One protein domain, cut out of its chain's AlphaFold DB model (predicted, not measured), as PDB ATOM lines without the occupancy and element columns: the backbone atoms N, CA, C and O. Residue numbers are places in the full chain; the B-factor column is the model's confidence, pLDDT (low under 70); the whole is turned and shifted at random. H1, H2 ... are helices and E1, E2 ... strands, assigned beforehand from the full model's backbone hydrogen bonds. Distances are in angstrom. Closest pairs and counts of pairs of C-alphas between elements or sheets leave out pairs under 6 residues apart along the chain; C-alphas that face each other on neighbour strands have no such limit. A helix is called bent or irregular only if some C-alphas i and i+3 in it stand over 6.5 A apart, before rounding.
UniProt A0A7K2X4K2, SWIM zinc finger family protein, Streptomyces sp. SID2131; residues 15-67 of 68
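AT A GLANCE: This is residues 15 to 67 of the 68 residues of the protein "SWIM zinc finger family protein" of Streptomyces sp. SID2131 (UniProt A0A7K2X4K2). A bent antiparallel sheet, E1-E2-E3, has H2 across one face, while short H1 grazes it beside E2. The printed part has 53 residues, with two named helices, then three strands; the class is mixed. It is compact, with a radius of gyration of the C-alphas of 10.8 A, yet elongated, spanning 32 by 17 by 17 A.

IN THESE COORDINATES: H1, residues 19 to 22, begins at C-alpha (14.927, -18.385, 41.516). H2, residues 26 to 34, measures 12.2 A between end C-alphas; E1, 41 to 46, 15.2 A; E2, 49 to 56, 20.2 A, bending by 66 degrees at 53. E3, 64 to 66, ends at C-alpha (16.119, -34.677, 33.797).

HOW THE PARTS SIT: The sheet is a meander, successive antiparallel neighbours, of two hairpins: E1-E2 (N 44 to O 51, 3.0 A) and E2-E3 (N 65 to O 55, 2.8 A). H2 lies over E2, height 9.0 A, slantwise at 52 degrees on the local plane; closest C-alphas are Leu 30 and Ala 55, 7.0 A. Every O i to N i+4 pair of H2 is within hydrogen-bond range; H1 is too short for one.

THE WHOLE: C-alphas 47 and 59 are farthest apart, 32.5 A. The printed part has no cut, no long link, and no residue under pLDDT 70.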
ATOM      1  N   LEU A  15       2.428 -20.147  36.725       93.88
ATOM      2  CA  LEU A  15       3.198 -20.157  37.962       93.88
ATOM      3  C   LEU A  15       4.608 -19.620  37.683       93.88
ATOM      4  O   LEU A  15       5.248 -20.059  36.723       93.88
ATOM      5  N   PRO A  16       5.152 -18.713  38.514       95.62
ATOM      6  CA  PRO A  16       6.527 -18.263  38.345       95.62
ATOM      7  C   PRO A  16       7.497 -19.427  38.562       95.62
ATOM      8  O   PRO A  16       7.283 -20.268  39.439       95.62
ATOM      9  N   LEU A  17       8.601 -19.463  37.812       95.56
ATOM     10  CA  LEU A  17       9.688 -20.386  38.132       95.56
ATOM     11  C   LEU A  17      10.476 -19.876  39.343       95.56
ATOM     12  O   LEU A  17      10.783 -18.679  39.455       95.56
ATOM     13  N   THR A  18      10.852 -20.790  40.241       95.50
ATOM     14  CA  THR A  18      11.677 -20.433  41.403       95.50
ATOM     15  C   THR A  18      12.999 -19.794  40.960       95.50
ATOM     16  O   THR A  18      13.475 -19.979  39.837       95.50
ATOM     17  N   SER A  19      13.617 -18.983  41.824       93.25
ATOM     18  CA  SER A  19      14.927 -18.385  41.516       93.25
ATOM     19  C   SER A  19      15.991 -19.445  41.219       93.25
ATOM     20  O   SER A  19      16.762 -19.255  40.288       93.25
ATOM     21  N   GLY A  20      15.983 -20.568  41.949       92.38
ATOM     22  CA  GLY A  20      16.899 -21.691  41.731       92.38
ATOM     23  C   GLY A  20      16.700 -22.391  40.384       92.38
ATOM     24  O   GLY A  20      17.679 -22.692  39.709       92.38
ATOM     25  N   ALA A  21      15.448 -22.585  39.952       93.69
ATOM     26  CA  ALA A  21      15.152 -23.133  38.627       93.69
ATOM     27  C   ALA A  21      15.645 -22.209  37.502       93.69
ATOM     28  O   ALA A  21      16.179 -22.674  36.498       93.69
ATOM     29  N   ARG A  22      15.515 -20.887  37.683       92.75
ATOM     30  CA  ARG A  22      15.945 -19.882  36.694       92.75
ATOM     31  C   ARG A  22      17.458 -19.783  36.521       92.75
ATOM     32  O   ARG A  22      17.906 -19.338  35.469       92.75
ATOM     33  N   SER A  23      18.235 -20.165  37.530       90.31
ATOM     34  CA  SER A  23      19.698 -20.190  37.466       90.31
ATOM     35  C   SER A  23      20.270 -21.551  37.052       90.31
ATOM     36  O   SER A  23      21.483 -21.652  36.875       90.31
ATOM     37  N   HIS A  24      19.436 -22.584  36.877       90.50
ATOM     38  CA  HIS A  24      19.891 -23.927  36.520       90.50
ATOM     39  C   HIS A  24      20.053 -24.118  35.001       90.50
ATOM     40  O   HIS A  24      19.189 -23.683  34.233       90.50
ATOM     41  N   PRO A  25      21.088 -24.851  34.539       91.19
ATOM     42  CA  PRO A  25      21.239 -25.210  33.124       91.19
ATOM     43  C   PRO A  25      20.043 -25.987  32.558       91.19
ATOM     44  O   PRO A  25      19.753 -25.889  31.366       91.19
ATOM     45  N   GLY A  26      19.320 -26.723  33.409       93.94
ATOM     46  CA  GLY A  26      18.121 -27.466  33.026       93.94
ATOM     47  C   GLY A  26      17.024 -26.608  32.403       93.94
ATOM     48  O   GLY A  26      16.287 -27.107  31.556       93.94
ATOM     49  N   LEU A  27      16.957 -25.308  32.710       92.75
ATOM     50  CA  LEU A  27      16.005 -24.412  32.052       92.75
ATOM     51  C   LEU A  27      16.249 -24.340  30.537       92.75
ATOM     52  O   LEU A  27      15.302 -24.379  29.755       92.75
ATOM     53  N   TRP A  28      17.509 -24.314  30.104       92.88
ATOM     54  CA  TRP A  28      17.840 -24.319  28.677       92.88
ATOM     55  C   TRP A  28      17.524 -25.656  28.013       92.88
ATOM     56  O   TRP A  28      17.083 -25.681  26.865       92.88
ATOM     57  N   ARG A  29      17.678 -26.764  28.745       94.56
ATOM     58  CA  ARG A  29      17.274 -28.093  28.271       94.56
ATOM     59  C   ARG A  29      15.764 -28.182  28.074       94.56
ATOM     60  O   ARG A  29      15.324 -28.717  27.063       94.56
ATOM     61  N   LEU A  30      14.986 -27.619  28.998       94.00
ATOM     62  CA  LEU A  30      13.534 -27.523  28.877       94.00
ATOM     63  C   LEU A  30      13.126 -26.692  27.653       94.00
ATOM     64  O   LEU A  30      12.277 -27.127  26.881       94.00
ATOM     65  N   VAL A  31      13.763 -25.535  27.436       92.50
ATOM     66  CA  VAL A  31      13.507 -24.699  26.250       92.50
ATOM     67  C   VAL A  31      13.795 -25.478  24.966       92.50
ATOM     68  O   VAL A  31      12.941 -25.520  24.081       92.50
ATOM     69  N   ALA A  32      14.953 -26.137  24.883       93.56
ATOM     70  CA  ALA A  32      15.328 -26.939  23.721       93.56
ATOM     71  C   ALA A  32      14.348 -28.095  23.468       93.56
ATOM     72  O   ALA A  32      13.941 -28.301  22.329       93.56
ATOM     73  N   LEU A  33      13.928 -28.801  24.524       94.12
ATOM     74  CA  LEU A  33      12.960 -29.895  24.426       94.12
ATOM     75  C   LEU A  33      11.580 -29.409  23.968       94.12
ATOM     76  O   LEU A  33      10.899 -30.112  23.230       94.12
ATOM     77  N   SER A  34      11.166 -28.218  24.407       91.94
ATOM     78  CA  SER A  34       9.854 -27.669  24.060       91.94
ATOM     79  C   SER A  34       9.721 -27.273  22.595       91.94
ATOM     80  O   SER A  34       8.625 -27.333  22.045       91.94
ATOM     81  N   GLY A  35      10.803 -26.805  21.961       89.56
ATOM     82  CA  GLY A  35      10.738 -26.230  20.614       89.56
ATOM     83  C   GLY A  35       9.755 -25.053  20.479       89.56
ATOM     84  O   GLY A  35       9.365 -24.713  19.366       89.56
ATOM     85  N   GLY A  36       9.322 -24.445  21.592       87.25
ATOM     86  CA  GLY A  36       8.268 -23.425  21.627       87.25
ATOM     87  C   GLY A  36       6.834 -23.965  21.733       87.25
ATOM     88  O   GLY A  36       5.905 -23.165  21.804       87.25
ATOM     89  N   ALA A  37       6.637 -25.285  21.773       89.75
ATOM     90  CA  ALA A  37       5.344 -25.921  22.009       89.75
ATOM     91  C   ALA A  37       5.148 -26.280  23.500       89.75
ATOM     92  O   ALA A  37       6.127 -26.418  24.238       89.75
ATOM     93  N   PRO A  38       3.897 -26.460  23.967       91.81
ATOM     94  CA  PRO A  38       3.634 -26.970  25.310       91.81
ATOM     95  C   PRO A  38       4.294 -28.334  25.549       91.81
ATOM     96  O   PRO A  38       4.273 -29.207  24.680       91.81
ATOM     97  N   VAL A  39       4.839 -28.536  26.750       92.56
ATOM     98  CA  VAL A  39       5.438 -29.808  27.181       92.56
ATOM     99  C   VAL A  39       4.956 -30.208  28.564       92.56
ATOM    100  O   VAL A  39       4.667 -29.363  29.412       92.56
ATOM    101  N   THR A  40       4.925 -31.513  28.809       94.69
ATOM    102  CA  THR A  40       4.633 -32.058  30.134       94.69
ATOM    103  C   THR A  40       5.880 -32.005  31.002       94.69
ATOM    104  O   THR A  40       6.943 -32.498  30.613       94.69
ATOM    105  N   VAL A  41       5.735 -31.452  32.204       95.75
ATOM    106  CA  VAL A  41       6.801 -31.358  33.205       95.75
ATOM    107  C   VAL A  41       6.381 -32.017  34.513       95.75
ATOM    108  O   VAL A  41       5.210 -32.015  34.883       95.75
ATOM    109  N   PHE A  42       7.359 -32.549  35.235       96.44
ATOM    110  CA  PHE A  42       7.232 -32.967  36.624       96.44
ATOM    111  C   PHE A  42       8.113 -32.075  37.489       96.44
ATOM    112  O   PHE A  42       9.240 -31.745  37.108       96.44
ATOM    113  N   GLY A  43       7.615 -31.692  38.661       96.38
ATOM    114  CA  GLY A  43       8.387 -30.875  39.577       96.38
ATOM    115  C   GLY A  43       7.663 -30.502  40.858       96.38
ATOM    116  O   GLY A  43       6.556 -30.962  41.133       96.38
ATOM    117  N   GLU A  44       8.322 -29.663  41.644       97.50
ATOM    118  CA  GLU A  44       7.838 -29.217  42.947       97.50
ATOM    119  C   GLU A  44       7.090 -27.891  42.817       97.50
ATOM    120  O   GLU A  44       7.603 -26.931  42.239       97.50
ATOM    121  N   CYS A  45       5.893 -27.818  43.401       96.38
ATOM    122  CA  CYS A  45       5.110 -26.592  43.507       96.38
ATOM    123  C   CYS A  45       5.078 -26.120  44.963       96.38
ATOM    124  O   CYS A  45       4.673 -26.865  45.857       96.38
ATOM    125  N   GLY A  46       5.498 -24.881  45.209       94.62
ATOM    126  CA  GLY A  46       5.459 -24.276  46.538       94.62
ATOM    127  C   GLY A  46       5.148 -22.784  46.489       94.62
ATOM    128  O   GLY A  46       4.984 -22.189  45.430       94.62
ATOM    129  N   HIS A  47       5.129 -22.139  47.656       94.62
ATOM    130  CA  HIS A  47       4.770 -20.718  47.787       94.62
ATOM    131  C   HIS A  47       5.673 -19.744  47.001       94.62
ATOM    132  O   HIS A  47       5.309 -18.589  46.818       94.62
ATOM    133  N   ARG A  48       6.862 -20.188  46.561       92.44
ATOM    134  CA  ARG A  48       7.810 -19.390  45.757       92.44
ATOM    135  C   ARG A  48       7.717 -19.656  44.254       92.44
ATOM    136  O   ARG A  48       8.513 -19.090  43.507       92.44
ATOM    137  N   GLY A  49       6.795 -20.516  43.829       95.56
ATOM    138  CA  GLY A  49       6.633 -20.933  42.443       95.56
ATOM    139  C   GLY A  49       6.963 -22.405  42.212       95.56
ATOM    140  O   GLY A  49       6.949 -23.217  43.141       95.56
ATOM    141  N   PHE A  50       7.257 -22.726  40.954       96.62
ATOM    142  CA  PHE A  50       7.489 -24.085  40.477       96.62
ATOM    143  C   PHE A  50       8.969 -24.340  40.161       96.62
ATOM    144  O   PHE A  50       9.649 -23.491  39.574       96.62
ATOM    145  N   THR A  51       9.467 -25.517  40.535       96.50
ATOM    146  CA  THR A  51      10.803 -26.010  40.171       96.50
ATOM    147  C   THR A  51      10.648 -27.243  39.277       96.50
ATOM    148  O   THR A  51      10.303 -28.307  39.793       96.50
ATOM    149  N   PRO A  52      10.898 -27.138  37.958       96.19
ATOM    150  CA  PRO A  52      10.886 -28.288  37.059       96.19
ATOM    151  C   PRO A  52      12.042 -29.241  37.380       96.19
ATOM    152  O   PRO A  52      13.186 -28.805  37.486       96.19
ATOM    153  N   LEU A  53      11.750 -30.536  37.501       96.81
ATOM    154  CA  LEU A  53      12.731 -31.588  37.791       96.81
ATOM    155  C   LEU A  53      12.927 -32.536  36.605       96.81
ATOM    156  O   LEU A  53      14.033 -33.021  36.367       96.81
ATOM    157  N   ALA A  54      11.864 -32.780  35.843       96.94
ATOM    158  CA  ALA A  54      11.902 -33.568  34.622       96.94
ATOM    159  C   ALA A  54      10.871 -33.057  33.613       96.94
ATOM    160  O   ALA A  54       9.882 -32.424  33.987       96.94
ATOM    161  N   ALA A  55      11.087 -33.362  32.340       96.50
ATOM    162  CA  ALA A  55      10.113 -33.157  31.276       96.50
ATOM    163  C   ALA A  55      10.019 -34.399  30.392       96.50
ATOM    164  O   ALA A  55      10.968 -35.177  30.322       96.50
ATOM    165  N   TRP A  56       8.892 -34.590  29.717       95.25
ATOM    166  CA  TRP A  56       8.735 -35.671  28.744       95.25
ATOM    167  C   TRP A  56       9.057 -35.185  27.342       95.25
ATOM    168  O   TRP A  56       8.661 -34.082  26.960       95.25
ATOM    169  N   SER A  57       9.757 -36.023  26.574       89.06
ATOM    170  CA  SER A  57       9.967 -35.761  25.153       89.06
ATOM    171  C   SER A  57       8.650 -35.941  24.395       89.06
ATOM    172  O   SER A  57       8.050 -37.015  24.489       89.06
ATOM    173  N   PRO A  58       8.207 -34.950  23.602       85.88
ATOM    174  CA  PRO A  58       7.065 -35.132  22.709       85.88
ATOM    175  C   PRO A  58       7.278 -36.275  21.704       85.88
ATOM    176  O   PRO A  58       6.326 -36.942  21.310       85.88
ATOM    177  N   GLU A  59       8.533 -36.521  21.317       87.50
ATOM    178  CA  GLU A  59       8.922 -37.571  20.366       87.50
ATOM    179  C   GLU A  59       9.037 -38.955  21.027       87.50
ATOM    180  O   GLU A  59       8.917 -39.975  20.352       87.50
ATOM    181  N   ALA A  60       9.232 -38.999  22.348       89.12
ATOM    182  CA  ALA A  60       9.341 -40.227  23.134       89.12
ATOM    183  C   ALA A  60       8.588 -40.089  24.475       89.12
ATOM    184  O   ALA A  60       9.208 -39.887  25.521       89.12
ATOM    185  N   PRO A  61       7.246 -40.235  24.489       86.44
ATOM    186  CA  PRO A  61       6.417 -39.939  25.666       86.44
ATOM    187  C   PRO A  61       6.613 -40.880  26.862       86.44
ATOM    188  O   PRO A  61       6.070 -40.632  27.933       86.44
ATOM    189  N   ALA A  62       7.348 -41.981  26.693       91.62
ATOM    190  CA  ALA A  62       7.726 -42.879  27.783       91.62
ATOM    191  C   ALA A  62       9.055 -42.479  28.450       91.62
ATOM    192  O   ALA A  62       9.385 -43.005  29.513       91.62
ATOM    193  N   GLU A  63       9.813 -41.557  27.850       92.00
ATOM    194  CA  GLU A  63      11.137 -41.152  28.310       92.00
ATOM    195  C   GLU A  63      11.103 -39.776  28.974       92.00
ATOM    196  O   GLU A  63      10.477 -38.828  28.489       92.00
ATOM    197  N   THR A  64      11.819 -39.668  30.094       95.62
ATOM    198  CA  THR A  64      11.991 -38.411  30.816       95.62
ATOM    199  C   THR A  64      13.365 -37.810  30.569       95.62
ATOM    200  O   THR A  64      14.387 -38.485  30.454       95.62
ATOM    201  N   VAL A  65      13.381 -36.486  30.537       95.38
ATOM    202  CA  VAL A  65      14.559 -35.648  30.402       95.38
ATOM    203  C   VAL A  65      14.788 -34.959  31.750       95.38
ATOM    204  O   VAL A  65      13.982 -34.102  32.119       95.38
ATOM    205  N   PRO A  66      15.844 -35.310  32.509       95.75
ATOM    206  CA  PRO A  66      16.119 -34.677  33.797       95.75
ATOM    207  C   PRO A  66      16.592 -33.229  33.620       95.75
ATOM    208  O   PRO A  66      17.343 -32.918  32.686       95.75
ATOM    209  N   LEU A  67      16.135 -32.358  34.524       94.25
ATOM    210  CA  LEU A  67      16.371 -30.907  34.512       94.25
ATOM    211  C   LEU A  67      17.145 -30.397  35.746       94.25
ATOM    212  O   LEU A  67      17.481 -29.213  35.798       94.25
TER     213      LEU A  67